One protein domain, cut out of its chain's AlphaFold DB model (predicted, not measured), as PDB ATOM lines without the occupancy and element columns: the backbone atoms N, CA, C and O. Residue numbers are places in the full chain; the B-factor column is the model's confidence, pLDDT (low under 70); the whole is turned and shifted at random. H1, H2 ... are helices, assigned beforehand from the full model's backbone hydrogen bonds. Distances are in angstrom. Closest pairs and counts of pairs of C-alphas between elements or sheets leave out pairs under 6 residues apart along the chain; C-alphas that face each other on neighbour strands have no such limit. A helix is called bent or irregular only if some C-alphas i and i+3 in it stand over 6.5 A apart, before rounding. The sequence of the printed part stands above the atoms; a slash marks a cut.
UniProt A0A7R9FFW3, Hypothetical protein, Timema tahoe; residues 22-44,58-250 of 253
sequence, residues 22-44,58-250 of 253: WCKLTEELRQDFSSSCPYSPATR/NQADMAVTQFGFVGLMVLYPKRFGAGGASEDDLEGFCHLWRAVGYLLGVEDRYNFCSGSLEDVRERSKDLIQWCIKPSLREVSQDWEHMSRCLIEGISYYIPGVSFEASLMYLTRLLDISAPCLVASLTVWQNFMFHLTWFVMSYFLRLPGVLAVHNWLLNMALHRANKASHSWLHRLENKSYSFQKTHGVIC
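This is residues 22 to 44 and 58 to 250 of the 253 residues of the protein "Hypothetical protein" of Timema tahoe (UniProt A0A7R9FFW3). Two groups of helices make the body: in one, H2, H4 and H5 pack on one another, and in the other H6, H8 and H9 pack on H7, with H1 on H8. The last residues of H5 reach H1, and short H3 meets H9, which joins the groups. H10 and H11 touch no helix and run past the second group as an arm, and the tail from residue 237 folds back near the first printed residue. The printed part has 216 residues with eleven named helices, H1 to H11 in chain order, and no named strand: all helix. It is compact, with a radius of gyration of the C-alphas of 18.8 A and spans of 53 by 45 by 35 A.

Find C-alpha 26 at (-131.342, -29.187, 100.438), where H1 begins and runs to residue 34. Beyond the cut, H2 spans residues 59 to 75, 22.6 A, with a kink of 44 degrees near residue 69; it is irregular, C-alphas 69 and 72 being 7.5 A apart. Then come H3, residues 77 to 80, and H4, residues 87 to 103, 24.3 A. H5, residues 117 to 138, 30.7 A, has a kink of 29 degrees near residue 127 and is only just irregular, with C-alphas 130 and 133 6.8 A apart. Read on to H6, residues 141 to 155, 20.9 A; H7, 163 to 173; H8, 179 to 184; H9, 187 to 201, 21.1 A; H10, 209 to 225, 24.1 A; and H11, 229 to 236, ending at C-alpha 236 (-124.317, -50.553, 86.844).

Start at the hubs, H5 and H7, touching three helices each. H5 touches H4 (closest C-alphas Leu 117 and Glu 91, 5.4 A), H2 (Ser 124 and Gly 71, 5.2 A) and, with residues 136 to 138 alone, H1 (Arg 137 and Phe 33, 5.1 A). H2 and H4 touch at a shallow tilt of 18 degrees, opposite ways, closest at C-alphas Val 74 and Leu 90, 6.5 A. H7 touches H9 (C-alphas Ala 165 and Phe 193, 5.2 A), H6 about perpendicular at 82 degrees (Phe 163 and Arg 148, 5.4 A), and H8, its hairpin partner (Glu 164 and Leu 181, 7.1 A). H8 touches H1 at C-alphas Cys 180 and Glu 28, 5.7 A; H3 touches H9 at Arg 79 and Ser 201, 4.8 A. Every O i to N i+4 pair is within hydrogen-bond range in H1, H4 and H6 to H11; H2 has 10 of 13, H5 14 of 18, and H3 is too short for one.

C-alphas Asp 88 and Gly 247, the two farthest apart, are 55.2 A apart. Residues 45 to 57 are not printed; C-alphas 44 and 58 are 15.2 A apart across the cut. The link H4 to H5 is long. Residues 225 to 231 and 233 to 238 stand free. Confidence is under 70 at residues 22, 36 to 44 and 241 to 250.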
ATOM      1  N   TRP A  22    -128.017 -32.920  91.860       66.56
ATOM      2  CA  TRP A  22    -129.456 -32.948  92.091       66.56
ATOM      3  C   TRP A  22    -129.725 -33.284  93.557       66.56
ATOM      4  O   TRP A  22    -129.565 -34.426  93.986       66.56
ATOM      5  N   CYS A  23    -130.114 -32.270  94.321       75.75
ATOM      6  CA  CYS A  23    -130.417 -32.371  95.744       75.75
ATOM      7  C   CYS A  23    -131.687 -31.563  96.001       75.75
ATOM      8  O   CYS A  23    -131.639 -30.354  96.225       75.75
ATOM      9  N   LYS A  24    -132.836 -32.225  95.822       75.75
ATOM     10  CA  LYS A  24    -134.144 -31.562  95.765       75.75
ATOM     11  C   LYS A  24    -134.536 -30.928  97.097       75.75
ATOM     12  O   LYS A  24    -135.263 -29.953  97.058       75.75
ATOM     13  N   LEU A  25    -134.103 -31.502  98.222       85.50
ATOM     14  CA  LEU A  25    -134.562 -31.093  99.551       85.50
ATOM     15  C   LEU A  25    -133.567 -30.189 100.280       85.50
ATOM     16  O   LEU A  25    -133.815 -29.838 101.425       85.50
ATOM     17  N   THR A  26    -132.425 -29.838  99.686       86.00
ATOM     18  CA  THR A  26    -131.342 -29.187 100.438       86.00
ATOM     19  C   THR A  26    -131.807 -27.867 101.038       86.00
ATOM     20  O   THR A  26    -131.468 -27.567 102.180       86.00
ATOM     21  N   GLU A  27    -132.577 -27.084 100.285       87.00
ATOM     22  CA  GLU A  27    -133.020 -25.771 100.746       87.00
ATOM     23  C   GLU A  27    -134.127 -25.887 101.798       87.00
ATOM     24  O   GLU A  27    -134.056 -25.247 102.846       87.00
ATOM     25  N   GLU A  28    -135.080 -26.794 101.590       90.00
ATOM     26  CA  GLU A  28    -136.112 -27.146 102.564       90.00
ATOM     27  C   GLU A  28    -135.509 -27.673 103.875       90.00
ATOM     28  O   GLU A  28    -135.935 -27.292 104.963       90.00
ATOM     29  N   LEU A  29    -134.475 -28.513 103.790       90.75
ATOM     30  CA  LEU A  29    -133.775 -29.051 104.954       90.75
ATOM     31  C   LEU A  29    -132.984 -27.972 105.688       90.75
ATOM     32  O   LEU A  29    -132.973 -27.958 106.915       90.75
ATOM     33  N   ARG A  30    -132.354 -27.032 104.973       89.75
ATOM     34  CA  ARG A  30    -131.731 -25.864 105.614       89.75
ATOM     35  C   ARG A  30    -132.758 -25.019 106.341       89.75
ATOM     36  O   ARG A  30    -132.472 -24.562 107.444       89.75
ATOM     37  N   GLN A  31    -133.937 -24.828 105.754       89.88
ATOM     38  CA  GLN A  31    -135.023 -24.105 106.401       89.88
ATOM     39  C   GLN A  31    -135.463 -24.814 107.688       89.88
ATOM     40  O   GLN A  31    -135.472 -24.179 108.743       89.88
ATOM     41  N   ASP A  32    -135.737 -26.117 107.629       90.62
ATOM     42  CA  ASP A  32    -136.088 -26.929 108.801       90.62
ATOM     43  C   ASP A  32    -135.010 -26.828 109.895       90.62
ATOM     44  O   ASP A  32    -135.288 -26.508 111.057       90.62
ATOM     45  N   PHE A  33    -133.745 -27.012 109.511       89.62
ATOM     46  CA  PHE A  33    -132.634 -27.041 110.456       89.62
ATOM     47  C   PHE A  33    -132.186 -25.661 110.935       89.62
ATOM     48  O   PHE A  33    -131.565 -25.584 111.991       89.62
ATOM     49  N   SER A  34    -132.542 -24.564 110.257       83.12
ATOM     50  CA  SER A  34    -132.175 -23.193 110.662       83.12
ATOM     51  C   SER A  34    -132.636 -22.843 112.082       83.12
ATOM     52  O   SER A  34    -131.932 -22.149 112.814       83.12
ATOM     53  N   SER A  35    -133.786 -23.390 112.484       73.06
ATOM     54  CA  SER A  35    -134.382 -23.226 113.814       73.06
ATOM     55  C   SER A  35    -133.817 -24.189 114.869       73.06
ATOM     56  O   SER A  35    -134.135 -24.083 116.055       73.06
ATOM     57  N   SER A  36    -132.971 -25.137 114.461       65.44
ATOM     58  CA  SER A  36    -132.461 -26.197 115.326       65.44
ATOM     59  C   SER A  36    -131.246 -25.729 116.130       65.44
ATOM     60  O   SER A  36    -130.175 -25.501 115.576       65.44
ATOM     61  N   CYS A  37    -131.411 -25.687 117.459       65.12
ATOM     62  CA  CYS A  37    -130.379 -25.485 118.487       65.12
ATOM     63  C   CYS A  37    -129.672 -24.096 118.494       65.12
ATOM     64  O   CYS A  37    -129.110 -23.675 117.483       65.12
ATOM     65  N   PRO A  38    -129.618 -23.378 119.642       64.94
ATOM     66  CA  PRO A  38    -129.025 -22.033 119.721       64.94
ATOM     67  C   PRO A  38    -127.486 -22.010 119.665       64.94
ATOM     68  O   PRO A  38    -126.898 -20.940 119.519       64.94
ATOM     69  N   TYR A  39    -126.811 -23.156 119.794       66.69
ATOM     70  CA  TYR A  39    -125.341 -23.227 119.810       66.69
ATOM     71  C   TYR A  39    -124.743 -23.027 118.421       66.69
ATOM     72  O   TYR A  39    -125.468 -23.127 117.447       66.69
ATOM     73  N   SER A  40    -123.450 -22.733 118.274       65.31
ATOM     74  CA  SER A  40    -122.793 -22.587 116.960       65.31
ATOM     75  C   SER A  40    -122.432 -23.952 116.342       65.31
ATOM     76  O   SER A  40    -122.248 -24.916 117.083       65.31
ATOM     77  N   PRO A  41    -122.355 -24.093 115.001       64.50
ATOM     78  CA  PRO A  41    -121.983 -25.363 114.371       64.50
ATOM     79  C   PRO A  41    -120.571 -25.812 114.780       64.50
ATOM     80  O   PRO A  41    -119.602 -25.072 114.589       64.50
ATOM     81  N   ALA A  42    -120.438 -27.044 115.286       62.03
ATOM     82  CA  ALA A  42    -119.141 -27.629 115.648       62.03
ATOM     83  C   ALA A  42    -118.227 -27.858 114.435       62.03
ATOM     84  O   ALA A  42    -117.023 -28.035 114.585       62.03
ATOM     85  N   THR A  43    -118.763 -27.793 113.218       56.69
ATOM     86  CA  THR A  43    -118.010 -27.859 111.959       56.69
ATOM     87  C   THR A  43    -116.894 -26.809 111.888       56.69
ATOM     88  O   THR A  43    -115.870 -27.050 111.248       56.69
ATOM     89  N   ARG A  44    -117.023 -25.682 112.611       54.09
ATOM     90  CA  ARG A  44    -115.947 -24.684 112.774       54.09
ATOM     91  C   ARG A  44    -114.763 -25.167 113.621       54.09
ATOM     92  O   ARG A  44    -113.668 -24.648 113.455       54.09
ATOM     93  N   ASN A  58    -108.585 -37.675 110.975       89.44
ATOM     94  CA  ASN A  58    -107.903 -37.595 112.263       89.44
ATOM     95  C   ASN A  58    -108.622 -38.443 113.338       89.44
ATOM     96  O   ASN A  58    -109.656 -39.057 113.085       89.44
ATOM     97  N   GLN A  59    -108.064 -38.491 114.552       93.31
ATOM     98  CA  GLN A  59    -108.622 -39.270 115.668       93.31
ATOM     99  C   GLN A  59    -110.043 -38.831 116.060       93.31
ATOM    100  O   GLN A  59    -110.863 -39.673 116.414       93.31
ATOM    101  N   ALA A  60    -110.362 -37.537 115.954       90.56
ATOM    102  CA  ALA A  60    -111.706 -37.044 116.227       90.56
ATOM    103  C   ALA A  60    -112.701 -37.494 115.147       90.56
ATOM    104  O   ALA A  60    -113.788 -37.951 115.490       90.56
ATOM    105  N   ASP A  61    -112.312 -37.466 113.866       90.50
ATOM    106  CA  ASP A  61    -113.147 -37.990 112.774       90.50
ATOM    107  C   ASP A  61    -113.450 -39.482 112.979       90.50
ATOM    108  O   ASP A  61    -114.588 -39.929 112.809       90.50
ATOM    109  N   MET A  62    -112.445 -40.256 113.403       94.38
ATOM    110  CA  MET A  62    -112.604 -41.678 113.712       94.38
ATOM    111  C   MET A  62    -113.536 -41.909 114.911       94.38
ATOM    112  O   MET A  62    -114.416 -42.767 114.840       94.38
ATOM    113  N   ALA A  63    -113.396 -41.128 115.986       94.81
ATOM    114  CA  ALA A  63    -114.251 -41.226 117.169       94.81
ATOM    115  C   ALA A  63    -115.714 -40.852 116.865       94.81
ATOM    116  O   ALA A  63    -116.637 -41.562 117.269       94.81
ATOM    117  N   VAL A  64    -115.945 -39.783 116.093       94.06
ATOM    118  CA  VAL A  64    -117.291 -39.385 115.640       94.06
ATOM    119  C   VAL A  64    -117.887 -40.440 114.702       94.06
ATOM    120  O   VAL A  64    -119.076 -40.746 114.787       94.06
ATOM    121  N   THR A  65    -117.068 -41.054 113.848       94.19
ATOM    122  CA  THR A  65    -117.504 -42.177 113.006       94.19
ATOM    123  C   THR A  65    -117.936 -43.370 113.861       94.19
ATOM    124  O   THR A  65    -118.991 -43.951 113.611       94.19
ATOM    125  N   GLN A  66    -117.178 -43.707 114.907       96.62
ATOM    126  CA  GLN A  66    -117.524 -44.777 115.846       96.62
ATOM    127  C   GLN A  66    -118.837 -44.479 116.590       96.62
ATOM    128  O   GLN A  66    -119.687 -45.364 116.709       96.62
ATOM    129  N   PHE A  67    -119.062 -43.226 117.005       97.44
ATOM    130  CA  PHE A  67    -120.362 -42.789 117.526       97.44
ATOM    131  C   PHE A  67    -121.506 -43.084 116.546       97.44
ATOM    132  O   PHE A  67    -122.557 -43.556 116.977       97.44
ATOM    133  N   GLY A  68    -121.305 -42.866 115.241       95.00
ATOM    134  CA  GLY A  68    -122.314 -43.137 114.213       95.00
ATOM    135  C   GLY A  68    -122.825 -44.583 114.202       95.00
ATOM    136  O   GLY A  68    -123.976 -44.816 113.835       95.00
ATOM    137  N   PHE A  69    -122.013 -45.541 114.658       95.19
ATOM    138  CA  PHE A  69    -122.401 -46.949 114.782       95.19
ATOM    139  C   PHE A  69    -122.975 -47.316 116.155       95.19
ATOM    140  O   PHE A  69    -123.799 -48.225 116.249       95.19
ATOM    141  N   VAL A  70    -122.540 -46.634 117.218       97.06
ATOM    142  CA  VAL A  70    -122.781 -47.072 118.603       97.06
ATOM    143  C   VAL A  70    -123.729 -46.151 119.359       97.06
ATOM    144  O   VAL A  70    -124.664 -46.624 120.004       97.06
ATOM    145  N   GLY A  71    -123.518 -44.837 119.283       96.75
ATOM    146  CA  GLY A  71    -124.087 -43.869 120.221       96.75
ATOM    147  C   GLY A  71    -125.614 -43.854 120.244       96.75
ATOM    148  O   GLY A  71    -126.228 -43.922 121.307       96.75
ATOM    149  N   LEU A  72    -126.254 -43.840 119.072       97.00
ATOM    150  CA  LEU A  72    -127.720 -43.867 118.997       97.00
ATOM    151  C   LEU A  72    -128.308 -45.206 119.461       97.00
ATOM    152  O   LEU A  72    -129.382 -45.214 120.064       97.00
ATOM    153  N   MET A  73    -127.607 -46.322 119.231       96.25
ATOM    154  CA  MET A  73    -128.057 -47.644 119.672       96.25
ATOM    155  C   MET A  73    -128.040 -47.749 121.200       96.25
ATOM    156  O   MET A  73    -129.018 -48.216 121.779       96.25
ATOM    157  N   VAL A  74    -126.980 -47.274 121.860       97.44
ATOM    158  CA  VAL A  74    -126.861 -47.355 123.329       97.44
ATOM    159  C   VAL A  74    -127.751 -46.349 124.062       97.44
ATOM    160  O   VAL A  74    -128.158 -46.606 125.197       97.44
ATOM    161  N   LEU A  75    -128.088 -45.224 123.419       97.75
ATOM    162  CA  LEU A  75    -129.044 -44.247 123.946       97.75
ATOM    163  C   LEU A  75    -130.497 -44.685 123.768       97.75
ATOM    164  O   LEU A  75    -131.329 -44.464 124.647       97.75
ATOM    165  N   TYR A  76    -130.815 -45.298 122.628       96.94
ATOM    166  CA  TYR A  76    -132.189 -45.613 122.255       96.94
ATOM    167  C   TYR A  76    -132.349 -47.070 121.803       96.94
ATOM    168  O   TYR A  76    -132.929 -47.311 120.744       96.94
ATOM    169  N   PRO A  77    -131.936 -48.079 122.594       96.00
ATOM    170  CA  PRO A  77    -131.865 -49.473 122.139       96.00
ATOM    171  C   PRO A  77    -133.215 -49.998 121.642       96.00
ATOM    172  O   PRO A  77    -133.300 -50.661 120.610       96.00
ATOM    173  N   LYS A  78    -134.312 -49.597 122.297       94.50
ATOM    174  CA  LYS A  78    -135.681 -49.907 121.856       94.50
ATOM    175  C   LYS A  78    -135.974 -49.385 120.454       94.50
ATOM    176  O   LYS A  78    -136.644 -50.058 119.695       94.50
ATOM    177  N   ARG A  79    -135.478 -48.205 120.086       95.38
ATOM    178  CA  ARG A  79    -135.693 -47.623 118.756       95.38
ATOM    179  C   ARG A  79    -134.917 -48.385 117.677       95.38
ATOM    180  O   ARG A  79    -135.362 -48.421 116.541       95.38
ATOM    181  N   PHE A  80    -133.858 -49.100 118.035       93.50
ATOM    182  CA  PHE A  80    -133.037 -49.875 117.101       93.50
ATOM    183  C   PHE A  80    -133.271 -51.392 117.174       93.50
ATOM    184  O   PHE A  80    -132.404 -52.165 116.788       93.50
ATOM    185  N   GLY A  81    -134.421 -51.847 117.686       91.75
ATOM    186  CA  GLY A  81    -134.737 -53.281 117.758       91.75
ATOM    187  C   GLY A  81    -134.026 -54.042 118.881       91.75
ATOM    188  O   GLY A  81    -134.330 -55.206 119.119       91.75
ATOM    189  N   ALA A  82    -133.154 -53.378 119.641       93.44
ATOM    190  CA  ALA A  82    -132.433 -53.924 120.789       93.44
ATOM    191  C   ALA A  82    -133.192 -53.708 122.111       93.44
ATOM    192  O   ALA A  82    -132.606 -53.638 123.185       93.44
ATOM    193  N   GLY A  83    -134.524 -53.588 122.075       90.50
ATOM    194  CA  GLY A  83    -135.313 -53.294 123.273       90.50
ATOM    195  C   GLY A  83    -135.260 -54.376 124.359       90.50
ATOM    196  O   GLY A  83    -135.678 -54.106 125.484       90.50
ATOM    197  N   GLY A  84    -134.836 -55.596 124.026       90.62
ATOM    198  CA  GLY A  84    -134.637 -56.696 124.974       90.62
ATOM    199  C   GLY A  84    -133.210 -56.820 125.518       90.62
ATOM    200  O   GLY A  84    -132.992 -57.696 126.343       90.62
ATOM    201  N   ALA A  85    -132.268 -55.986 125.064       93.75
ATOM    202  CA  ALA A  85    -130.887 -56.018 125.536       93.75
ATOM    203  C   ALA A  85    -130.800 -55.591 127.009       93.75
ATOM    204  O   ALA A  85    -131.454 -54.622 127.417       93.75
ATOM    205  N   SER A  86    -130.002 -56.319 127.783       96.50
ATOM    206  CA  SER A  86    -129.607 -55.942 129.141       96.50
ATOM    207  C   SER A  86    -128.521 -54.859 129.126       96.50
ATOM    208  O   SER A  86    -127.946 -54.552 128.082       96.50
ATOM    209  N   GLU A  87    -128.232 -54.269 130.286       96.81
ATOM    210  CA  GLU A  87    -127.101 -53.339 130.417       96.81
ATOM    211  C   GLU A  87    -125.770 -54.044 130.118       96.81
ATOM    212  O   GLU A  87    -124.957 -53.491 129.383       96.81
ATOM    213  N   ASP A  88    -125.605 -55.295 130.565       97.88
ATOM    214  CA  ASP A  88    -124.421 -56.117 130.280       97.88
ATOM    215  C   ASP A  88    -124.261 -56.384 128.771       97.88
ATOM    216  O   ASP A  88    -123.151 -56.322 128.242       97.88
ATOM    217  N   ASP A  89    -125.363 -56.618 128.042       97.56
ATOM    218  CA  ASP A  89    -125.327 -56.772 126.578       97.56
ATOM    219  C   ASP A  89    -124.853 -55.484 125.889       97.56
ATOM    220  O   ASP A  89    -124.074 -55.528 124.932       97.56
ATOM    221  N   LEU A  90    -125.320 -54.323 126.363       98.12
ATOM    222  CA  LEU A  90    -124.929 -53.021 125.819       98.12
ATOM    223  C   LEU A  90    -123.484 -52.658 126.192       98.12
ATOM    224  O   LEU A  90    -122.777 -52.072 125.371       98.12
ATOM    225  N   GLU A  91    -123.017 -53.035 127.381       98.00
ATOM    226  CA  GLU A  91    -121.614 -52.898 127.774       98.00
ATOM    227  C   GLU A  91    -120.712 -53.804 126.926       98.00
ATOM    228  O   GLU A  91    -119.700 -53.344 126.392       98.00
ATOM    229  N   GLY A  92    -121.117 -55.057 126.699       98.12
ATOM    230  CA  GLY A  92    -120.443 -55.973 125.779       98.12
ATOM    231  C   GLY A  92    -120.397 -55.436 124.345       98.12
ATOM    232  O   GLY A  92    -119.359 -55.511 123.680       98.12
ATOM    233  N   PHE A  93    -121.483 -54.816 123.877       97.94
ATOM    234  CA  PHE A  93    -121.534 -54.140 122.581       97.94
ATOM    235  C   PHE A  93    -120.554 -52.955 122.504       97.94
ATOM    236  O   PHE A  93    -119.808 -52.839 121.528       97.94
ATOM    237  N   CYS A  94    -120.486 -52.116 123.541       98.31
ATOM    238  CA  CYS A  94    -119.481 -51.055 123.649       98.31
ATOM    239  C   CYS A  94    -118.058 -51.624 123.655       98.31
ATOM    240  O   CYS A  94    -117.193 -51.112 122.946       98.31
ATOM    241  N   HIS A  95    -117.807 -52.705 124.397       98.12
ATOM    242  CA  HIS A  95    -116.500 -53.353 124.450       98.12
ATOM    243  C   HIS A  95    -116.059 -53.869 123.074       98.12
ATOM    244  O   HIS A  95    -114.917 -53.637 122.667       98.12
ATOM    245  N   LEU A  96    -116.964 -54.516 122.332       98.25
ATOM    246  CA  LEU A  96    -116.717 -54.960 120.960       98.25
ATOM    247  C   LEU A  96    -116.309 -53.781 120.073       98.25
ATOM    248  O   LEU A  96    -115.278 -53.834 119.400       98.25
ATOM    249  N   TRP A  97    -117.083 -52.696 120.092       98.19
ATOM    250  CA  TRP A  97    -116.774 -51.527 119.272       98.19
ATOM    251  C   TRP A  97    -115.519 -50.795 119.721       98.19
ATOM    252  O   TRP A  97    -114.814 -50.260 118.866       98.19
ATOM    253  N   ARG A  98    -115.180 -50.823 121.013       98.06
ATOM    254  CA  ARG A  98    -113.895 -50.335 121.520       98.06
ATOM    255  C   ARG A  98    -112.739 -51.108 120.890       98.06
ATOM    256  O   ARG A  98    -111.822 -50.480 120.368       98.06
ATOM    257  N   ALA A  99    -112.814 -52.439 120.866       98.19
ATOM    258  CA  ALA A  99    -111.805 -53.281 120.225       98.19
ATOM    259  C   ALA A  99    -111.712 -53.023 118.710       98.19
ATOM    260  O   ALA A  99    -110.611 -52.884 118.182       98.19
ATOM    261  N   VAL A 100    -112.847 -52.878 118.017       98.12
ATOM    262  CA  VAL A 100    -112.865 -52.497 116.592       98.12
ATOM    263  C   VAL A 100    -112.186 -51.141 116.376       98.12
ATOM    264  O   VAL A 100    -111.354 -51.018 115.482       98.12
ATOM    265  N   GLY A 101    -112.480 -50.140 117.210       97.44
ATOM    266  CA  GLY A 101    -111.830 -48.828 117.151       97.44
ATOM    267  C   GLY A 101    -110.312 -48.920 117.324       97.44
ATOM    268  O   GLY A 101    -109.572 -48.369 116.511       97.44
ATOM    269  N   TYR A 102    -109.849 -49.685 118.313       97.88
ATOM    270  CA  TYR A 102    -108.422 -49.939 118.534       97.88
ATOM    271  C   TYR A 102    -107.758 -50.580 117.305       97.88
ATOM    272  O   TYR A 102    -106.732 -50.098 116.826       97.88
ATOM    273  N   LEU A 103    -108.381 -51.616 116.727       98.06
ATOM    274  CA  LEU A 103    -107.879 -52.296 115.526       98.06
ATOM    275  C   LEU A 103    -107.840 -51.386 114.288       98.06
ATOM    276  O   LEU A 103    -106.998 -51.578 113.410       98.06
ATOM    277  N   LEU A 104    -108.722 -50.388 114.217       96.19
ATOM    278  CA  LEU A 104    -108.731 -49.365 113.168       96.19
ATOM    279  C   LEU A 104    -107.760 -48.201 113.445       96.19
ATOM    280  O   LEU A 104    -107.681 -47.273 112.641       96.19
ATOM    281  N   GLY A 105    -106.999 -48.254 114.544       95.62
ATOM    282  CA  GLY A 105    -105.963 -47.278 114.885       95.62
ATOM    283  C   GLY A 105    -106.457 -46.083 115.702       95.62
ATOM    284  O   GLY A 105    -105.776 -45.053 115.739       95.62
ATOM    285  N   VAL A 106    -107.623 -46.183 116.343       97.38
ATOM    286  CA  VAL A 106    -108.074 -45.176 117.310       97.38
ATOM    287  C   VAL A 106    -107.291 -45.358 118.606       97.38
ATOM    288  O   VAL A 106    -107.316 -46.438 119.192       97.38
ATOM    289  N   GLU A 107    -106.591 -44.317 119.059       97.19
ATOM    290  CA  GLU A 107    -105.879 -44.376 120.340       97.19
ATOM    291  C   GLU A 107    -106.892 -44.507 121.485       97.19
ATOM    292  O   GLU A 107    -107.933 -43.850 121.471       97.19
ATOM    293  N   ASP A 108    -106.580 -45.293 122.518       96.25
ATOM    294  CA  ASP A 108    -107.529 -45.605 123.602       96.25
ATOM    295  C   ASP A 108    -108.120 -44.363 124.284       96.25
ATOM    296  O   ASP A 108    -109.298 -44.352 124.653       96.25
ATOM    297  N   ARG A 109    -107.330 -43.285 124.388       95.94
ATOM    298  CA  ARG A 109    -107.770 -41.998 124.955       95.94
ATOM    299  C   ARG A 109    -108.799 -41.250 124.098       95.94
ATOM    300  O   ARG A 109    -109.477 -40.370 124.615       95.94
ATOM    301  N   TYR A 110    -108.900 -41.572 122.809       96.00
ATOM    302  CA  TYR A 110    -109.860 -40.988 121.865       96.00
ATOM    303  C   TYR A 110    -110.971 -41.962 121.463       96.00
ATOM    304  O   TYR A 110    -111.907 -41.567 120.773       96.00
ATOM    305  N   ASN A 111    -110.884 -43.226 121.876       97.69
ATOM    306  CA  ASN A 111    -111.868 -44.237 121.531       97.69
ATOM    307  C   ASN A 111    -113.225 -43.892 122.153       97.69
ATOM    308  O   ASN A 111    -113.361 -43.737 123.368       97.69
ATOM    309  N   PHE A 112    -114.244 -43.767 121.305       97.75
ATOM    310  CA  PHE A 112    -115.563 -43.304 121.712       97.75
ATOM    311  C   PHE A 112    -116.242 -44.277 122.681       97.75
ATOM    312  O   PHE A 112    -117.066 -43.862 123.492       97.75
ATOM    313  N   CYS A 113    -115.880 -45.558 122.622       97.81
ATOM    314  CA  CYS A 113    -116.403 -46.610 123.487       97.81
ATOM    315  C   CYS A 113    -115.544 -46.849 124.744       97.81
ATOM    316  O   CYS A 113    -115.717 -47.863 125.417       97.81
ATOM    317  N   SER A 114    -114.597 -45.958 125.056       95.94
ATOM    318  CA  SER A 114    -113.836 -46.009 126.309       95.94
ATOM    319  C   SER A 114    -114.680 -45.581 127.512       95.94
ATOM    320  O   SER A 114    -115.485 -44.646 127.422       95.94
ATOM    321  N   GLY A 115    -114.423 -46.237 128.647       95.44
ATOM    322  CA  GLY A 115    -115.151 -46.054 129.903       95.44
ATOM    323  C   GLY A 115    -116.240 -47.104 130.119       95.44
ATOM    324  O   GLY A 115    -116.244 -48.157 129.478       95.44
ATOM    325  N   SER A 116    -117.130 -46.799 131.054       97.56
ATOM    326  CA  SER A 116    -118.364 -47.530 131.332       97.56
ATOM    327  C   SER A 116    -119.441 -47.243 130.279       97.56
ATOM    328  O   SER A 116    -119.336 -46.301 129.489       97.56
ATOM    329  N   LEU A 117    -120.524 -48.027 130.286       98.06
ATOM    330  CA  LEU A 117    -121.687 -47.765 129.433       98.06
ATOM    331  C   LEU A 117    -122.286 -46.365 129.667       98.06
ATOM    332  O   LEU A 117    -122.707 -45.719 128.704       98.06
ATOM    333  N   GLU A 118    -122.296 -45.875 130.911       98.19
ATOM    334  CA  GLU A 118    -122.822 -44.539 131.211       98.19
ATOM    335  C   GLU A 118    -121.930 -43.437 130.635       98.19
ATOM    336  O   GLU A 118    -122.457 -42.511 130.022       98.19
ATOM    337  N   ASP A 119    -120.601 -43.592 130.682       97.75
ATOM    338  CA  ASP A 119    -119.669 -42.642 130.052       97.75
ATOM    339  C   ASP A 119    -119.931 -42.523 128.541       97.75
ATOM    340  O   ASP A 119    -119.918 -41.430 127.966       97.75
ATOM    341  N   VAL A 120    -120.193 -43.652 127.870       98.19
ATOM    342  CA  VAL A 120    -120.507 -43.672 126.432       98.19
ATOM    343  C   VAL A 120    -121.862 -43.012 126.157       98.19
ATOM    344  O   VAL A 120    -122.003 -42.290 125.164       98.19
ATOM    345  N   ARG A 121    -122.866 -43.218 127.019       98.44
ATOM    346  CA  ARG A 121    -124.182 -42.571 126.896       98.44
ATOM    347  C   ARG A 121    -124.097 -41.066 127.120       98.44
ATOM    348  O   ARG A 121    -124.656 -40.321 126.318       98.44
ATOM    349  N   GLU A 122    -123.413 -40.614 128.162       98.31
ATOM    350  CA  GLU A 122    -123.204 -39.190 128.437       98.31
ATOM    351  C   GLU A 122    -122.513 -38.511 127.252       98.31
ATOM    352  O   GLU A 122    -123.076 -37.600 126.640       98.31
ATOM    353  N   ARG A 123    -121.388 -39.073 126.798       96.88
ATOM    354  CA  ARG A 123    -120.658 -38.586 125.621       96.88
ATOM    355  C   ARG A 123    -121.511 -38.573 124.353       96.88
ATOM    356  O   ARG A 123    -121.383 -37.671 123.528       96.88
ATOM    357  N   SER A 124    -122.390 -39.561 124.181       97.94
ATOM    358  CA  SER A 124    -123.329 -39.610 123.055       97.94
ATOM    359  C   SER A 124    -124.349 -38.473 123.113       97.94
ATOM    360  O   SER A 124    -124.609 -37.851 122.083       97.94
ATOM    361  N   LYS A 125    -124.903 -38.164 124.294       97.38
ATOM    362  CA  LYS A 125    -125.821 -37.024 124.485       97.38
ATOM    363  C   LYS A 125    -125.110 -35.709 124.173       97.38
ATOM    364  O   LYS A 125    -125.648 -34.897 123.419       97.38
ATOM    365  N   ASP A 126    -123.892 -35.542 124.677       95.06
ATOM    366  CA  ASP A 126    -123.086 -34.347 124.443       95.06
ATOM    367  C   ASP A 126    -122.745 -34.168 122.967       95.06
ATOM    368  O   ASP A 126    -122.975 -33.101 122.399       95.06
ATOM    369  N   LEU A 127    -122.263 -35.217 122.298       94.00
ATOM    370  CA  LEU A 127    -121.934 -35.126 120.880       94.00
ATOM    371  C   LEU A 127    -123.174 -34.785 120.041       94.00
ATOM    372  O   LEU A 127    -123.092 -33.962 119.127       94.00
ATOM    373  N   ILE A 128    -124.338 -35.357 120.366       94.19
ATOM    374  CA  ILE A 128    -125.602 -35.011 119.703       94.19
ATOM    375  C   ILE A 128    -125.925 -33.528 119.891       94.19
ATOM    376  O   ILE A 128    -126.231 -32.839 118.913       94.19
ATOM    377  N   GLN A 129    -125.870 -33.047 121.132       91.31
ATOM    378  CA  GLN A 129    -126.319 -31.707 121.491       91.31
ATOM    379  C   GLN A 129    -125.377 -30.612 120.988       91.31
ATOM    380  O   GLN A 129    -125.838 -29.581 120.491       91.31
ATOM    381  N   TRP A 130    -124.072 -30.845 121.098       88.38
ATOM    382  CA  TRP A 130    -123.039 -29.844 120.847       88.38
ATOM    383  C   TRP A 130    -122.418 -29.949 119.456       88.38
ATOM    384  O   TRP A 130    -121.894 -28.954 118.962       88.38
ATOM    385  N   CYS A 131    -122.491 -31.113 118.800       88.38
ATOM    386  CA  CYS A 131    -121.911 -31.311 117.470       88.38
ATOM    387  C   CYS A 131    -122.958 -31.633 116.401       88.38
ATOM    388  O   CYS A 131    -123.110 -30.863 115.456       88.38
ATOM    389  N   ILE A 132    -123.714 -32.726 116.551       90.50
ATOM    390  CA  ILE A 132    -124.600 -33.222 115.483       90.50
ATOM    391  C   ILE A 132    -125.730 -32.235 115.183       90.50
ATOM    392  O   ILE A 132    -125.866 -31.800 114.040       90.50
ATOM    393  N   LYS A 133    -126.520 -31.843 116.193       90.81
ATOM    394  CA  LYS A 133    -127.633 -30.898 116.007       90.81
ATOM    395  C   LYS A 133    -127.153 -29.563 115.417       90.81
ATOM    396  O   LYS A 133    -127.718 -29.140 114.410       90.81
ATOM    397  N   PRO A 134    -126.097 -28.915 115.952       88.12
ATOM    398  CA  PRO A 134    -125.586 -27.675 115.382       88.12
ATOM    399  C   PRO A 134    -125.091 -27.788 113.937       88.12
ATOM    400  O   PRO A 134    -125.273 -26.827 113.186       88.12
ATOM    401  N   SER A 135    -124.483 -28.917 113.553       87.56
ATOM    402  CA  SER A 135    -123.962 -29.150 112.198       87.56
ATOM    403  C   SER A 135    -125.049 -29.387 111.148       87.56
ATOM    404  O   SER A 135    -124.806 -29.121 109.973       87.56
ATOM    405  N   LEU A 136    -126.267 -29.790 111.534       89.06
ATOM    406  CA  LEU A 136    -127.389 -29.924 110.590       89.06
ATOM    407  C   LEU A 136    -127.798 -28.588 109.941       89.06
ATOM    408  O   LEU A 136    -128.373 -28.581 108.860       89.06
ATOM    409  N   ARG A 137    -127.444 -27.440 110.528       85.19
ATOM    410  CA  ARG A 137    -127.658 -26.123 109.890       85.19
ATOM    411  C   ARG A 137    -126.765 -25.867 108.685       85.19
ATOM    412  O   ARG A 137    -127.066 -24.999 107.875       85.19
ATOM    413  N   GLU A 138    -125.665 -26.602 108.576       84.81
ATOM    414  CA  GLU A 138    -124.681 -26.442 107.509       84.81
ATOM    415  C   GLU A 138    -124.780 -27.570 106.473       84.81
ATOM    416  O   GLU A 138    -123.820 -27.836 105.748       84.81
ATOM    417  N   VAL A 139    -125.942 -28.234 106.373       88.56
ATOM    418  CA  VAL A 139    -126.161 -29.263 105.350       88.56
ATOM    419  C   VAL A 139    -125.931 -28.693 103.947       88.56
ATOM    420  O   VAL A 139    -126.411 -27.619 103.557       88.56
ATOM    421  N   SER A 140    -125.136 -29.429 103.179       87.00
ATOM    422  CA  SER A 140    -124.750 -29.098 101.814       87.00
ATOM    423  C   SER A 140    -125.440 -30.021 100.810       87.00
ATOM    424  O   SER A 140    -125.990 -31.062 101.172       87.00
ATOM    425  N   GLN A 141    -125.367 -29.656  99.529       85.31
ATOM    426  CA  GLN A 141    -125.802 -30.543  98.448       85.31
ATOM    427  C   GLN A 141    -124.994 -31.851  98.459       85.31
ATOM    428  O   GLN A 141    -125.572 -32.927  98.356       85.31
ATOM    429  N   ASP A 142    -123.678 -31.781  98.693       84.38
ATOM    430  CA  ASP A 142    -122.830 -32.975  98.834       84.38
ATOM    431  C   ASP A 142    -123.319 -33.890  99.963       84.38
ATOM    432  O   ASP A 142    -123.371 -35.109  99.798       84.38
ATOM    433  N   TRP A 143    -123.718 -33.313 101.102       88.81
ATOM    434  CA  TRP A 143    -124.246 -34.073 102.231       88.81
ATOM    435  C   TRP A 143    -125.554 -34.788 101.875       88.81
ATOM    436  O   TRP A 143    -125.681 -35.986 102.151       88.81
ATOM    437  N   GLU A 144    -126.507 -34.101 101.233       89.69
ATOM    438  CA  GLU A 144    -127.761 -34.732 100.798       89.69
ATOM    439  C   GLU A 144    -127.475 -35.836  99.775       89.69
ATOM    440  O   GLU A 144    -127.969 -36.955  99.921       89.69
ATOM    441  N   HIS A 145    -126.643 -35.554  98.770       87.38
ATOM    442  CA  HIS A 145    -126.293 -36.509  97.725       87.38
ATOM    443  C   HIS A 145    -125.648 -37.776  98.299       87.38
ATOM    444  O   HIS A 145    -126.105 -38.888  98.025       87.38
ATOM    445  N   MET A 146    -124.621 -37.622  99.140       88.94
ATOM    446  CA  MET A 146    -123.934 -38.747  99.775       88.94
ATOM    447  C   MET A 146    -124.874 -39.551 100.672       88.94
ATOM    448  O   MET A 146    -124.848 -40.783 100.644       88.94
ATOM    449  N   SER A 147    -125.751 -38.873 101.415       91.69
ATOM    450  CA  SER A 147    -126.751 -39.533 102.258       91.69
ATOM    451  C   SER A 147    -127.763 -40.322 101.425       91.69
ATOM    452  O   SER A 147    -128.083 -41.460 101.763       91.69
ATOM    453  N   ARG A 148    -128.229 -39.779 100.294       91.38
ATOM    454  CA  ARG A 148    -129.113 -40.498  99.361       91.38
ATOM    455  C   ARG A 148    -128.442 -41.739  98.786       91.38
ATOM    456  O   ARG A 148    -129.056 -42.801  98.790       91.38
ATOM    457  N   CYS A 149    -127.187 -41.628  98.354       89.31
ATOM    458  CA  CYS A 149    -126.407 -42.758  97.850       89.31
ATOM    459  C   CYS A 149    -126.227 -43.854  98.911       89.31
ATOM    460  O   CYS A 149    -126.419 -45.034  98.613       89.31
ATOM    461  N   LEU A 150    -125.912 -43.472 100.154       91.38
ATOM    462  CA  LEU A 150    -125.797 -44.407 101.274       91.38
ATOM    463  C   LEU A 150    -127.111 -45.165 101.507       91.38
ATOM    464  O   LEU A 150    -127.119 -46.395 101.565       91.38
ATOM    465  N   ILE A 151    -128.223 -44.436 101.612       92.88
ATOM    466  CA  ILE A 151    -129.527 -45.038 101.891       92.88
ATOM    467  C   ILE A 151    -130.022 -45.898 100.718       92.88
ATOM    468  O   ILE A 151    -130.568 -46.977 100.944       92.88
ATOM    469  N   GLU A 152    -129.775 -45.489  99.473       89.56
ATOM    470  CA  GLU A 152    -130.060 -46.314  98.293       89.56
ATOM    471  C   GLU A 152    -129.295 -47.644  98.359       89.56
ATOM    472  O   GLU A 152    -129.876 -48.698  98.105       89.56
ATOM    473  N   GLY A 153    -128.023 -47.623  98.773       88.50
ATOM    474  CA  GLY A 153    -127.232 -48.836  98.993       88.50
ATOM    475  C   GLY A 153    -127.853 -49.769 100.039       88.50
ATOM    476  O   GLY A 153    -127.925 -50.981  99.833       88.50
ATOM    477  N   ILE A 154    -128.361 -49.209 101.137       88.94
ATOM    478  CA  ILE A 154    -129.032 -49.968 102.203       88.94
ATOM    479  C   ILE A 154    -130.367 -50.558 101.722       88.94
ATOM    480  O   ILE A 154    -130.715 -51.678 102.106       88.94
ATOM    481  N   SER A 155    -131.091 -49.856 100.844       88.88
ATOM    482  CA  SER A 155    -132.407 -50.285 100.342       88.88
ATOM    483  C   SER A 155    -132.391 -51.642  99.618       88.88
ATOM    484  O   SER A 155    -133.414 -52.325  99.561       88.88
ATOM    485  N   TYR A 156    -131.225 -52.079  99.120       83.69
ATOM    486  CA  TYR A 156    -131.054 -53.401  98.510       83.69
ATOM    487  C   TYR A 156    -131.158 -54.556  99.513       83.69
ATOM    488  O   TYR A 156    -131.483 -55.677  99.121       83.69
ATOM    489  N   TYR A 157    -130.900 -54.288 100.793       80.62
ATOM    490  CA  TYR A 157    -130.948 -55.277 101.871       80.62
ATOM    491  C   TYR A 157    -132.185 -55.107 102.749       80.62
ATOM    492  O   TYR A 157    -132.721 -56.093 103.253       80.62
ATOM    493  N   ILE A 158    -132.638 -53.863 102.924       82.50
ATOM    494  CA  ILE A 158    -133.757 -53.510 103.795       82.50
ATOM    495  C   ILE A 158    -134.862 -52.875 102.938       82.50
ATOM    496  O   ILE A 158    -134.774 -51.693 102.591       82.50
ATOM    497  N   PRO A 159    -135.909 -53.641 102.575       75.12
ATOM    498  CA  PRO A 159    -136.979 -53.141 101.725       75.12
ATOM    499  C   PRO A 159    -137.686 -51.918 102.319       75.12
ATOM    500  O   PRO A 159    -138.085 -51.915 103.481       75.12
ATOM    501  N   GLY A 160    -137.886 -50.896 101.485       77.12
ATOM    502  CA  GLY A 160    -138.687 -49.714 101.811       77.12
ATOM    503  C   GLY A 160    -137.978 -48.641 102.644       77.12
ATOM    504  O   GLY A 160    -138.629 -47.683 103.059       77.12
ATOM    505  N   VAL A 161    -136.661 -48.752 102.842       88.56
ATOM    506  CA  VAL A 161    -135.838 -47.641 103.342       88.56
ATOM    507  C   VAL A 161    -135.650 -46.609 102.224       88.56
ATOM    508  O   VAL A 161    -135.310 -46.959 101.095       88.56
ATOM    509  N   SER A 162    -135.866 -45.330 102.536       93.06
ATOM    510  CA  SER A 162    -135.565 -44.194 101.656       93.06
ATOM    511  C   SER A 162    -134.899 -43.078 102.450       93.06
ATOM    512  O   SER A 162    -135.037 -43.024 103.671       93.06
ATOM    513  N   PHE A 163    -134.209 -42.166 101.762       93.44
ATOM    514  CA  PHE A 163    -133.543 -41.032 102.407       93.44
ATOM    515  C   PHE A 163    -134.506 -40.216 103.279       93.44
ATOM    516  O   PHE A 163    -134.211 -39.963 104.441       93.44
ATOM    517  N   GLU A 164    -135.681 -39.872 102.755       94.19
ATOM    518  CA  GLU A 164    -136.693 -39.076 103.455       94.19
ATOM    519  C   GLU A 164    -137.211 -39.793 104.706       94.19
ATOM    520  O   GLU A 164    -137.274 -39.194 105.776       94.19
ATOM    521  N   ALA A 165    -137.533 -41.088 104.598       94.50
ATOM    522  CA  ALA A 165    -138.009 -41.876 105.730       94.50
ATOM    523  C   ALA A 165    -136.918 -42.060 106.800       94.50
ATOM    524  O   ALA A 165    -137.206 -41.973 107.993       94.50
ATOM    525  N   SER A 166    -135.662 -42.273 106.390       95.00
ATOM    526  CA  SER A 166    -134.510 -42.380 107.294       95.00
ATOM    527  C   SER A 166    -134.181 -41.057 107.979       95.00
ATOM    528  O   SER A 166    -133.891 -41.043 109.174       95.00
ATOM    529  N   LEU A 167    -134.255 -39.938 107.259       95.38
ATOM    530  CA  LEU A 167    -134.032 -38.622 107.843       95.38
ATOM    531  C   LEU A 167    -135.169 -38.253 108.799       95.38
ATOM    532  O   LEU A 167    -134.890 -37.783 109.893       95.38
ATOM    533  N   MET A 168    -136.421 -38.559 108.444       95.50
ATOM    534  CA  MET A 168    -137.582 -38.394 109.327       95.50
ATOM    535  C   MET A 168    -137.451 -39.243 110.598       95.50
ATOM    536  O   MET A 168    -137.807 -38.816 111.697       95.50
ATOM    537  N   TYR A 169    -136.898 -40.449 110.467       95.75
ATOM    538  CA  TYR A 169    -136.563 -41.290 111.608       95.75
ATOM    539  C   TYR A 169    -135.535 -40.613 112.520       95.75
ATOM    540  O   TYR A 169    -135.744 -40.544 113.734       95.75
ATOM    541  N   LEU A 170    -134.449 -40.087 111.947       95.50
ATOM    542  CA  LEU A 170    -133.389 -39.409 112.690       95.50
ATOM    543  C   LEU A 170    -133.888 -38.125 113.368       95.50
ATOM    544  O   LEU A 170    -133.638 -37.936 114.556       95.50
ATOM    545  N   THR A 171    -134.619 -37.263 112.660       94.81
ATOM    546  CA  THR A 171    -135.139 -36.009 113.226       94.81
ATOM    547  C   THR A 171    -136.124 -36.281 114.356       94.81
ATOM    548  O   THR A 171    -136.021 -35.654 115.406       94.81
ATOM    549  N   ARG A 172    -137.000 -37.286 114.222       95.25
ATOM    550  CA  ARG A 172    -137.891 -37.702 115.316       95.25
ATOM    551  C   ARG A 172    -137.138 -38.288 116.508       95.25
ATOM    552  O   ARG A 172    -137.543 -38.061 117.644       95.25
ATOM    553  N   LEU A 173    -136.078 -39.060 116.270       95.44
ATOM    554  CA  LEU A 173    -135.258 -39.634 117.338       95.44
ATOM    555  C   LEU A 173    -134.536 -38.546 118.143       95.44
ATOM    556  O   LEU A 173    -134.444 -38.643 119.362       95.44
ATOM    557  N   LEU A 174    -134.038 -37.521 117.449       94.12
ATOM    558  CA  LEU A 174    -133.282 -36.415 118.032       94.12
ATOM    559  C   LEU A 174    -134.163 -35.256 118.519       94.12
ATOM    560  O   LEU A 174    -133.616 -34.277 119.026       94.12
ATOM    561  N   ASP A 175    -135.484 -35.359 118.380       92.75
ATOM    562  CA  ASP A 175    -136.441 -34.296 118.698       92.75
ATOM    563  C   ASP A 175    -136.123 -32.984 117.954       92.75
ATOM    564  O   ASP A 175    -135.886 -31.925 118.536       92.75
ATOM    565  N   ILE A 176    -136.014 -33.091 116.629       92.06
ATOM    566  CA  ILE A 176    -135.756 -31.984 115.707       92.06
ATOM    567  C   ILE A 176    -137.021 -31.735 114.888       92.06
ATOM    568  O   ILE A 176    -137.535 -32.644 114.231       92.06
ATOM    569  N   SER A 177    -137.503 -30.492 114.901       91.31
ATOM    570  CA  SER A 177    -138.622 -30.066 114.060       91.31
ATOM    571  C   SER A 177    -138.187 -30.015 112.594       91.31
ATOM    572  O   SER A 177    -137.208 -29.348 112.270       91.31
ATOM    573  N   ALA A 178    -138.901 -30.726 111.721       93.44
ATOM    574  CA  ALA A 178    -138.599 -30.781 110.290       93.44
ATOM    575  C   ALA A 178    -139.879 -30.765 109.422       93.44
ATOM    576  O   ALA A 178    -140.189 -31.758 108.757       93.44
ATOM    577  N   PRO A 179    -140.704 -29.702 109.492       93.31
ATOM    578  CA  PRO A 179    -141.992 -29.639 108.802       93.31
ATOM    579  C   PRO A 179    -141.886 -29.732 107.275       93.31
ATOM    580  O   PRO A 179    -142.737 -30.380 106.659       93.31
ATOM    581  N   CYS A 180    -140.864 -29.137 106.652       92.81
ATOM    582  CA  CYS A 180    -140.679 -29.218 105.205       92.81
ATOM    583  C   CYS A 180    -140.317 -30.647 104.777       92.81
ATOM    584  O   CYS A 180    -140.870 -31.153 103.796       92.81
ATOM    585  N   LEU A 181    -139.481 -31.344 105.557       93.88
ATOM    586  CA  LEU A 181    -139.230 -32.769 105.376       93.88
ATOM    587  C   LEU A 181    -140.536 -33.556 105.466       93.88
ATOM    588  O   LEU A 181    -140.814 -34.301 104.529       93.88
ATOM    589  N   VAL A 182    -141.354 -33.359 106.512       93.38
ATOM    590  CA  VAL A 182    -142.652 -34.051 106.674       93.38
ATOM    591  C   VAL A 182    -143.554 -33.849 105.456       93.38
ATOM    592  O   VAL A 182    -144.107 -34.819 104.937       93.38
ATOM    593  N   ALA A 183    -143.673 -32.613 104.973       93.69
ATOM    594  CA  ALA A 183    -144.488 -32.285 103.806       93.69
ATOM    595  C   ALA A 183    -143.975 -32.933 102.506       93.69
ATOM    596  O   ALA A 183    -144.748 -33.127 101.569       93.69
ATOM    597  N   SER A 184    -142.687 -33.284 102.444       92.25
ATOM    598  CA  SER A 184    -142.075 -33.913 101.272       92.25
ATOM    599  C   SER A 184    -142.270 -35.434 101.188       92.25
ATOM    600  O   SER A 184    -142.056 -36.001 100.111       92.25
ATOM    601  N   LEU A 185    -142.670 -36.110 102.279       93.31
ATOM    602  CA  LEU A 185    -142.843 -37.566 102.270       93.31
ATOM    603  C   LEU A 185    -144.013 -37.978 101.374       93.31
ATOM    604  O   LEU A 185    -145.141 -37.502 101.492       93.31
ATOM    605  N   THR A 186    -143.769 -38.982 100.537       94.69
ATOM    606  CA  THR A 186    -144.855 -39.709  99.872       94.69
ATOM    607  C   THR A 186    -145.658 -40.535 100.880       94.69
ATOM    608  O   THR A 186    -145.142 -40.953 101.919       94.69
ATOM    609  N   VAL A 187    -146.907 -40.870 100.533       95.31
ATOM    610  CA  VAL A 187    -147.762 -41.760 101.344       95.31
ATOM    611  C   VAL A 187    -147.049 -43.079 101.666       95.31
ATOM    612  O   VAL A 187    -147.100 -43.551 102.800       95.31
ATOM    613  N   TRP A 188    -146.326 -43.639 100.690       93.75
ATOM    614  CA  TRP A 188    -145.562 -44.872 100.870       93.75
ATOM    615  C   TRP A 188    -144.384 -44.709 101.838       93.75
ATOM    616  O   TRP A 188    -144.210 -45.534 102.732       93.75
ATOM    617  N   GLN A 189    -143.594 -43.641 101.709       94.62
ATOM    618  CA  GLN A 189    -142.473 -43.377 102.621       94.62
ATOM    619  C   GLN A 189    -142.954 -43.131 104.049       94.62
ATOM    620  O   GLN A 189    -142.360 -43.649 104.991       94.62
ATOM    621  N   ASN A 190    -144.053 -42.392 104.213       94.75
ATOM    622  CA  ASN A 190    -144.653 -42.158 105.520       94.75
ATOM    623  C   ASN A 190    -145.144 -43.471 106.154       94.75
ATOM    624  O   ASN A 190    -144.862 -43.742 107.322       94.75
ATOM    625  N   PHE A 191    -145.813 -44.327 105.373       95.69
ATOM    626  CA  PHE A 191    -146.202 -45.666 105.818       95.69
ATOM    627  C   PHE A 191    -144.987 -46.502 106.252       95.69
ATOM    628  O   PHE A 191    -144.978 -47.031 107.364       95.69
ATOM    629  N   MET A 192    -143.942 -46.574 105.422       94.56
ATOM    630  CA  MET A 192    -142.721 -47.328 105.731       94.56
ATOM    631  C   MET A 192    -141.990 -46.790 106.963       94.56
ATOM    632  O   MET A 192    -141.490 -47.580 107.766       94.56
ATOM    633  N   PHE A 193    -141.959 -45.470 107.155       94.62
ATOM    634  CA  PHE A 193    -141.427 -44.844 108.362       94.62
ATOM    635  C   PHE A 193    -142.183 -45.324 109.612       94.62
ATOM    636  O   PHE A 193    -141.558 -45.823 110.551       94.62
ATOM    637  N   HIS A 194    -143.517 -45.238 109.619       95.06
ATOM    638  CA  HIS A 194    -144.329 -45.676 110.758       95.06
ATOM    639  C   HIS A 194    -144.214 -47.179 111.015       95.06
ATOM    640  O   HIS A 194    -144.085 -47.591 112.171       95.06
ATOM    641  N   LEU A 195    -144.205 -47.987 109.952       93.62
ATOM    642  CA  LEU A 195    -143.987 -49.427 110.037       93.62
ATOM    643  C   LEU A 195    -142.626 -49.731 110.669       93.62
ATOM    644  O   LEU A 195    -142.558 -50.495 111.626       93.62
ATOM    645  N   THR A 196    -141.557 -49.091 110.195       92.62
ATOM    646  CA  THR A 196    -140.198 -49.279 110.727       92.62
ATOM    647  C   THR A 196    -140.113 -48.848 112.188       92.62
ATOM    648  O   THR A 196    -139.601 -49.591 113.025       92.62
ATOM    649  N   TRP A 197    -140.667 -47.682 112.529       94.06
ATOM    650  CA  TRP A 197    -140.709 -47.183 113.903       94.06
ATOM    651  C   TRP A 197    -141.429 -48.153 114.843       94.06
ATOM    652  O   TRP A 197    -140.928 -48.436 115.935       94.06
ATOM    653  N   PHE A 198    -142.578 -48.687 114.421       94.06
ATOM    654  CA  PHE A 198    -143.344 -49.667 115.185       94.06
ATOM    655  C   PHE A 198    -142.604 -51.003 115.319       94.06
ATOM    656  O   PHE A 198    -142.486 -51.531 116.428       94.06
ATOM    657  N   VAL A 199    -142.068 -51.527 114.211       91.88
ATOM    658  CA  VAL A 199    -141.365 -52.812 114.186       91.88
ATOM    659  C   VAL A 199    -140.155 -52.783 115.107       91.88
ATOM    660  O   VAL A 199    -140.028 -53.654 115.968       91.88
ATOM    661  N   MET A 200    -139.315 -51.755 114.975       92.12
ATOM    662  CA  MET A 200    -138.118 -51.630 115.798       92.12
ATOM    663  C   MET A 200    -138.462 -51.404 117.273       92.12
ATOM    664  O   MET A 200    -137.880 -52.056 118.133       92.12
ATOM    665  N   SER A 201    -139.446 -50.543 117.570       92.62
ATOM    666  CA  SER A 201    -139.799 -50.179 118.953       92.62
ATOM    667  C   SER A 201    -140.508 -51.285 119.735       92.62
ATOM    668  O   SER A 201    -140.343 -51.370 120.953       92.62
ATOM    669  N   TYR A 202    -141.331 -52.093 119.061       91.06
ATOM    670  CA  TYR A 202    -142.269 -52.998 119.728       91.06
ATOM    671  C   TYR A 202    -142.231 -54.416 119.172       91.06
ATOM    672  O   TYR A 202    -142.152 -55.369 119.943       91.06
ATOM    673  N   PHE A 203    -142.285 -54.573 117.849       89.62
ATOM    674  CA  PHE A 203    -142.506 -55.886 117.245       89.62
ATOM    675  C   PHE A 203    -141.310 -56.826 117.432       89.62
ATOM    676  O   PHE A 203    -141.500 -57.982 117.803       89.62
ATOM    677  N   LEU A 204    -140.079 -56.324 117.276       89.94
ATOM    678  CA  LEU A 204    -138.854 -57.120 117.462       89.94
ATOM    679  C   LEU A 204    -138.646 -57.622 118.897       89.94
ATOM    680  O   LEU A 204    -137.846 -58.527 119.118       89.94
ATOM    681  N   ARG A 205    -139.378 -57.076 119.871       87.94
ATOM    682  CA  ARG A 205    -139.344 -57.523 121.268       87.94
ATOM    683  C   ARG A 205    -140.137 -58.808 121.509       87.94
ATOM    684  O   ARG A 205    -139.975 -59.425 122.558       87.94
ATOM    685  N   LEU A 206    -141.020 -59.181 120.584       88.06
ATOM    686  CA  LEU A 206    -141.853 -60.367 120.729       88.06
ATOM    687  C   LEU A 206    -141.019 -61.643 120.511       88.06
ATOM    688  O   LEU A 206    -140.198 -61.683 119.584       88.06
ATOM    689  N   PRO A 207    -141.237 -62.705 121.311       84.06
ATOM    690  CA  PRO A 207    -140.539 -63.975 121.135       84.06
ATOM    691  C   PRO A 207    -140.666 -64.507 119.702       84.06
ATOM    692  O   PRO A 207    -141.742 -64.488 119.110       84.06
ATOM    693  N   GLY A 208    -139.553 -64.963 119.123       85.00
ATOM    694  CA  GLY A 208    -139.502 -65.518 117.765       85.00
ATOM    695  C   GLY A 208    -139.489 -64.485 116.630       85.00
ATOM    696  O   GLY A 208    -138.911 -64.762 115.580       85.00
ATOM    697  N   VAL A 209    -140.019 -63.272 116.827       88.62
ATOM    698  CA  VAL A 209    -140.045 -62.237 115.775       88.62
ATOM    699  C   VAL A 209    -138.639 -61.789 115.393       88.62
ATOM    700  O   VAL A 209    -138.338 -61.670 114.206       88.62
ATOM    701  N   LEU A 210    -137.749 -61.614 116.373       86.94
ATOM    702  CA  LEU A 210    -136.344 -61.304 116.106       86.94
ATOM    703  C   LEU A 210    -135.663 -62.394 115.261       86.94
ATOM    704  O   LEU A 210    -134.911 -62.078 114.344       86.94
ATOM    705  N   ALA A 211    -135.966 -63.672 115.509       89.19
ATOM    706  CA  ALA A 211    -135.410 -64.780 114.731       89.19
ATOM    707  C   ALA A 211    -135.903 -64.759 113.276       89.19
ATOM    708  O   ALA A 211    -135.107 -64.930 112.353       89.19
ATOM    709  N   VAL A 212    -137.194 -64.481 113.060       88.88
ATOM    710  CA  VAL A 212    -137.764 -64.309 111.713       88.88
ATOM    711  C   VAL A 212    -137.147 -63.099 111.010       88.88
ATOM    712  O   VAL A 212    -136.773 -63.197 109.843       88.88
ATOM    713  N   HIS A 213    -136.990 -61.975 111.711       86.81
ATOM    714  CA  HIS A 213    -136.355 -60.780 111.159       86.81
ATOM    715  C   HIS A 213    -134.901 -61.044 110.752       86.81
ATOM    716  O   HIS A 213    -134.513 -60.740 109.625       86.81
ATOM    717  N   ASN A 214    -134.124 -61.694 111.620       88.50
ATOM    718  CA  ASN A 214    -132.746 -62.088 111.330       88.50
ATOM    719  C   ASN A 214    -132.676 -63.063 110.150       88.50
ATOM    720  O   ASN A 214    -131.793 -62.940 109.304       88.50
ATOM    721  N   TRP A 215    -133.613 -64.009 110.046       90.19
ATOM    722  CA  TRP A 215    -133.707 -64.909 108.896       90.19
ATOM    723  C   TRP A 215    -133.986 -64.152 107.589       90.19
ATOM    724  O   TRP A 215    -133.302 -64.390 106.591       90.19
ATOM    725  N   LEU A 216    -134.927 -63.201 107.595       88.75
ATOM    726  CA  LEU A 216    -135.223 -62.354 106.435       88.75
ATOM    727  C   LEU A 216    -134.002 -61.527 106.012       88.75
ATOM    728  O   LEU A 216    -133.669 -61.493 104.826       88.75
ATOM    729  N   LEU A 217    -133.313 -60.909 106.976       86.75
ATOM    730  CA  LEU A 217    -132.098 -60.136 106.727       86.75
ATOM    731  C   LEU A 217    -130.981 -61.020 106.157       86.75
ATOM    732  O   LEU A 217    -130.382 -60.673 105.142       86.75
ATOM    733  N   ASN A 218    -130.745 -62.194 106.747       89.00
ATOM    734  CA  ASN A 218    -129.755 -63.155 106.256       89.00
ATOM    735  C   ASN A 218    -130.077 -63.634 104.838       89.00
ATOM    736  O   ASN A 218    -129.178 -63.766 104.008       89.00
ATOM    737  N   MET A 219    -131.355 -63.848 104.520       88.75
ATOM    738  CA  MET A 219    -131.776 -64.184 103.164       88.75
ATOM    739  C   MET A 219    -131.505 -63.032 102.184       88.75
ATOM    740  O   MET A 219    -131.041 -63.287 101.071       88.75
ATOM    741  N   ALA A 220    -131.764 -61.782 102.575       86.69
ATOM    742  CA  ALA A 220    -131.462 -60.609 101.754       86.69
ATOM    743  C   ALA A 220    -129.949 -60.456 101.514       86.69
ATOM    744  O   ALA A 220    -129.520 -60.319 100.367       86.69
ATOM    745  N   LEU A 221    -129.137 -60.584 102.568       86.06
ATOM    746  CA  LEU A 221    -127.674 -60.563 102.491       86.06
ATOM    747  C   LEU A 221    -127.137 -61.678 101.590       86.06
ATOM    748  O   LEU A 221    -126.285 -61.433 100.741       86.06
ATOM    749  N   HIS A 222    -127.666 -62.897 101.715       87.50
ATOM    750  CA  HIS A 222    -127.247 -64.025 100.881       87.50
ATOM    751  C   HIS A 222    -127.586 -63.822  99.406       87.50
ATOM    752  O   HIS A 222    -126.777 -64.140  98.536       87.50
ATOM    753  N   ARG A 223    -128.767 -63.265  99.107       84.81
ATOM    754  CA  ARG A 223    -129.165 -62.917  97.733       84.81
ATOM    755  C   ARG A 223    -128.243 -61.860  97.132       84.81
ATOM    756  O   ARG A 223    -127.859 -61.999  95.976       84.81
ATOM    757  N   ALA A 224    -127.878 -60.846  97.912       82.50
ATOM    758  CA  ALA A 224    -126.948 -59.811  97.480       82.50
ATOM    759  C   ALA A 224    -125.523 -60.355  97.286       82.50
ATOM    760  O   ALA A 224    -124.879 -60.037  96.292       82.50
ATOM    761  N   ASN A 225    -125.052 -61.239  98.170       84.31
ATOM    762  CA  ASN A 225    -123.740 -61.877  98.033       84.31
ATOM    763  C   ASN A 225    -123.676 -62.816  96.811       84.31
ATOM    764  O   ASN A 225    -122.660 -62.909  96.131       84.31
ATOM    765  N   LYS A 226    -124.788 -63.483  96.482       86.62
ATOM    766  CA  LYS A 226    -124.933 -64.327  95.282       86.62
ATOM    767  C   LYS A 226    -125.500 -63.572  94.077       86.62
ATOM    768  O   LYS A 226    -126.122 -64.179  93.202       86.62
ATOM    769  N   ALA A 227    -125.314 -62.256  94.035       80.69
ATOM    770  CA  ALA A 227    -125.782 -61.421  92.944       80.69
ATOM    771  C   ALA A 227    -125.290 -61.947  91.584       80.69
ATOM    772  O   ALA A 227    -124.096 -61.998  91.302       80.69
ATOM    773  N   SER A 228    -126.231 -62.327  90.716       85.06
ATOM    774  CA  SER A 228    -125.909 -62.756  89.350       85.06
ATOM    775  C   SER A 228    -125.253 -61.625  88.548       85.06
ATOM    776  O   SER A 228    -125.606 -60.456  88.722       85.06
ATOM    777  N   HIS A 229    -124.393 -61.973  87.588       85.69
ATOM    778  CA  HIS A 229    -123.762 -60.998  86.688       85.69
ATOM    779  C   HIS A 229    -124.791 -60.103  85.972       85.69
ATOM    780  O   HIS A 229    -124.577 -58.905  85.810       85.69
ATOM    781  N   SER A 230    -125.948 -60.652  85.585       88.31
ATOM    782  CA  SER A 230    -127.020 -59.870  84.953       88.31
ATOM    783  C   SER A 230    -127.637 -58.834  85.899       88.31
ATOM    784  O   SER A 230    -128.026 -57.754  85.461       88.31
ATOM    785  N   TRP A 231    -127.714 -59.130  87.199       84.56
ATOM    786  CA  TRP A 231    -128.190 -58.187  88.210       84.56
ATOM    787  C   TRP A 231    -127.170 -57.080  88.472       84.56
ATOM    788  O   TRP A 231    -127.561 -55.916  88.466       84.56
ATOM    789  N   LEU A 232    -125.880 -57.413  88.592       85.81
ATOM    790  CA  LEU A 232    -124.807 -56.417  88.716       85.81
ATOM    791  C   LEU A 232    -124.767 -55.487  87.497       85.81
ATOM    792  O   LEU A 232    -124.797 -54.271  87.656       85.81
ATOM    793  N   HIS A 233    -124.848 -56.042  86.285       87.06
ATOM    794  CA  HIS A 233    -124.920 -55.253  85.052       87.06
ATOM    795  C   HIS A 233    -126.160 -54.338  85.007       87.06
ATOM    796  O   HIS A 233    -126.094 -53.207  84.523       87.06
ATOM    797  N   ARG A 234    -127.311 -54.788  85.530       86.38
ATOM    798  CA  ARG A 234    -128.492 -53.918  85.678       86.38
ATOM    799  C   ARG A 234    -128.246 -52.785  86.669       86.38
ATOM    800  O   ARG A 234    -128.693 -51.680  86.395       86.38
ATOM    801  N   LEU A 235    -127.573 -53.041  87.791       84.88
ATOM    802  CA  LEU A 235    -127.253 -52.008  88.780       84.88
ATOM    803  C   LEU A 235    -126.265 -50.984  88.247       84.88
ATOM    804  O   LEU A 235    -126.460 -49.789  88.452       84.88
ATOM    805  N   GLU A 236    -125.242 -51.442  87.530       83.62
ATOM    806  CA  GLU A 236    -124.317 -50.553  86.844       83.62
ATOM    807  C   GLU A 236    -125.092 -49.653  85.883       83.62
ATOM    808  O   GLU A 236    -124.913 -48.445  85.902       83.62
ATOM    809  N   ASN A 237    -126.014 -50.184  85.088       84.06
ATOM    810  CA  ASN A 237    -126.759 -49.377  84.117       84.06
ATOM    811  C   ASN A 237    -128.020 -48.699  84.683       84.06
ATOM    812  O   ASN A 237    -128.748 -48.039  83.938       84.06
ATOM    813  N   LYS A 238    -128.293 -48.833  85.987       82.31
ATOM    814  CA  LYS A 238    -129.449 -48.204  86.632       82.31
ATOM    815  C   LYS A 238    -129.225 -46.696  86.689       82.31
ATOM    816  O   LYS A 238    -128.248 -46.220  87.258       82.31
ATOM    817  N   SER A 239    -130.169 -45.944  86.127       77.31
ATOM    818  CA  SER A 239    -130.256 -44.502  86.348       77.31
ATOM    819  C   SER A 239    -131.044 -44.251  87.626       77.31
ATOM    820  O   SER A 239    -132.200 -44.669  87.745       77.31
ATOM    821  N   TYR A 240    -130.418 -43.576  88.581       75.19
ATOM    822  CA  TYR A 240    -131.071 -43.198  89.826       75.19
ATOM    823  C   TYR A 240    -131.843 -41.891  89.641       75.19
ATOM    824  O   TYR A 240    -131.448 -41.021  88.861       75.19
ATOM    825  N   SER A 241    -132.955 -41.733  90.363       68.62
ATOM    826  CA  SER A 241    -133.775 -40.514  90.304       68.62
ATOM    827  C   SER A 241    -132.957 -39.263  90.629       68.62
ATOM    828  O   SER A 241    -133.133 -38.236  89.982       68.62
ATOM    829  N   PHE A 242    -131.990 -39.393  91.540       66.31
ATOM    830  CA  PHE A 242    -131.077 -38.329  91.942       66.31
ATOM    831  C   PHE A 242    -129.864 -38.111  91.030       66.31
ATOM    832  O   PHE A 242    -129.019 -37.273  91.321       66.31
ATOM    833  N   GLN A 243    -129.767 -38.836  89.916       60.81
ATOM    834  CA  GLN A 243    -128.782 -38.569  88.863       60.81
ATOM    835  C   GLN A 243    -129.360 -37.758  87.700       60.81
ATOM    836  O   GLN A 243    -128.598 -37.321  86.840       60.81
ATOM    837  N   LYS A 244    -130.689 -37.590  87.638       52.50
ATOM    838  CA  LYS A 244    -131.367 -36.891  86.544       52.50
ATOM    839  C   LYS A 244    -131.469 -35.400  86.853       52.50
ATOM    840  O   LYS A 244    -132.486 -34.927  87.353       52.50
ATOM    841  N   THR A 245    -130.439 -34.645  86.502       48.59
ATOM    842  CA  THR A 245    -130.598 -33.217  86.204       48.59
ATOM    843  C   THR A 245    -131.255 -33.083  84.831       48.59
ATOM    844  O   THR A 245    -131.083 -33.956  83.982       48.59
ATOM    845  N   HIS A 246    -132.046 -32.030  84.601       42.16
ATOM    846  CA  HIS A 246    -132.655 -31.715  83.300       42.16
ATOM    847  C   HIS A 246    -131.641 -31.850  82.141       42.16
ATOM    848  O   HIS A 246    -130.897 -30.921  81.848       42.16
ATOM    849  N   GLY A 247    -131.595 -33.023  81.497       40.09
ATOM    850  CA  GLY A 247    -130.712 -33.329  80.369       40.09
ATOM    851  C   GLY A 247    -129.260 -33.713  80.691       40.09
ATOM    852  O   GLY A 247    -128.491 -33.884  79.749       40.09
ATOM    853  N   VAL A 248    -128.856 -33.883  81.957       40.12
ATOM    854  CA  VAL A 248    -127.454 -34.187  82.303       40.12
ATOM    855  C   VAL A 248    -127.375 -35.388  83.246       40.12
ATOM    856  O   VAL A 248    -127.986 -35.412  84.307       40.12
ATOM    857  N   ILE A 249    -126.642 -36.418  82.823       39.88
ATOM    858  CA  ILE A 249    -126.362 -37.616  83.617       39.88
ATOM    859  C   ILE A 249    -125.176 -37.286  84.522       39.88
ATOM    860  O   ILE A 249    -124.069 -37.094  84.021       39.88
ATOM    861  N   CYS A 250    -125.397 -37.245  85.838       39.72
ATOM    862  CA  CYS A 250    -124.308 -37.181  86.815       39.72
ATOM    863  C   CYS A 250    -123.378 -38.389  86.594       39.72
ATOM    864  O   CYS A 250    -123.804 -39.540  86.739       39.72
TER     865      CYS A 250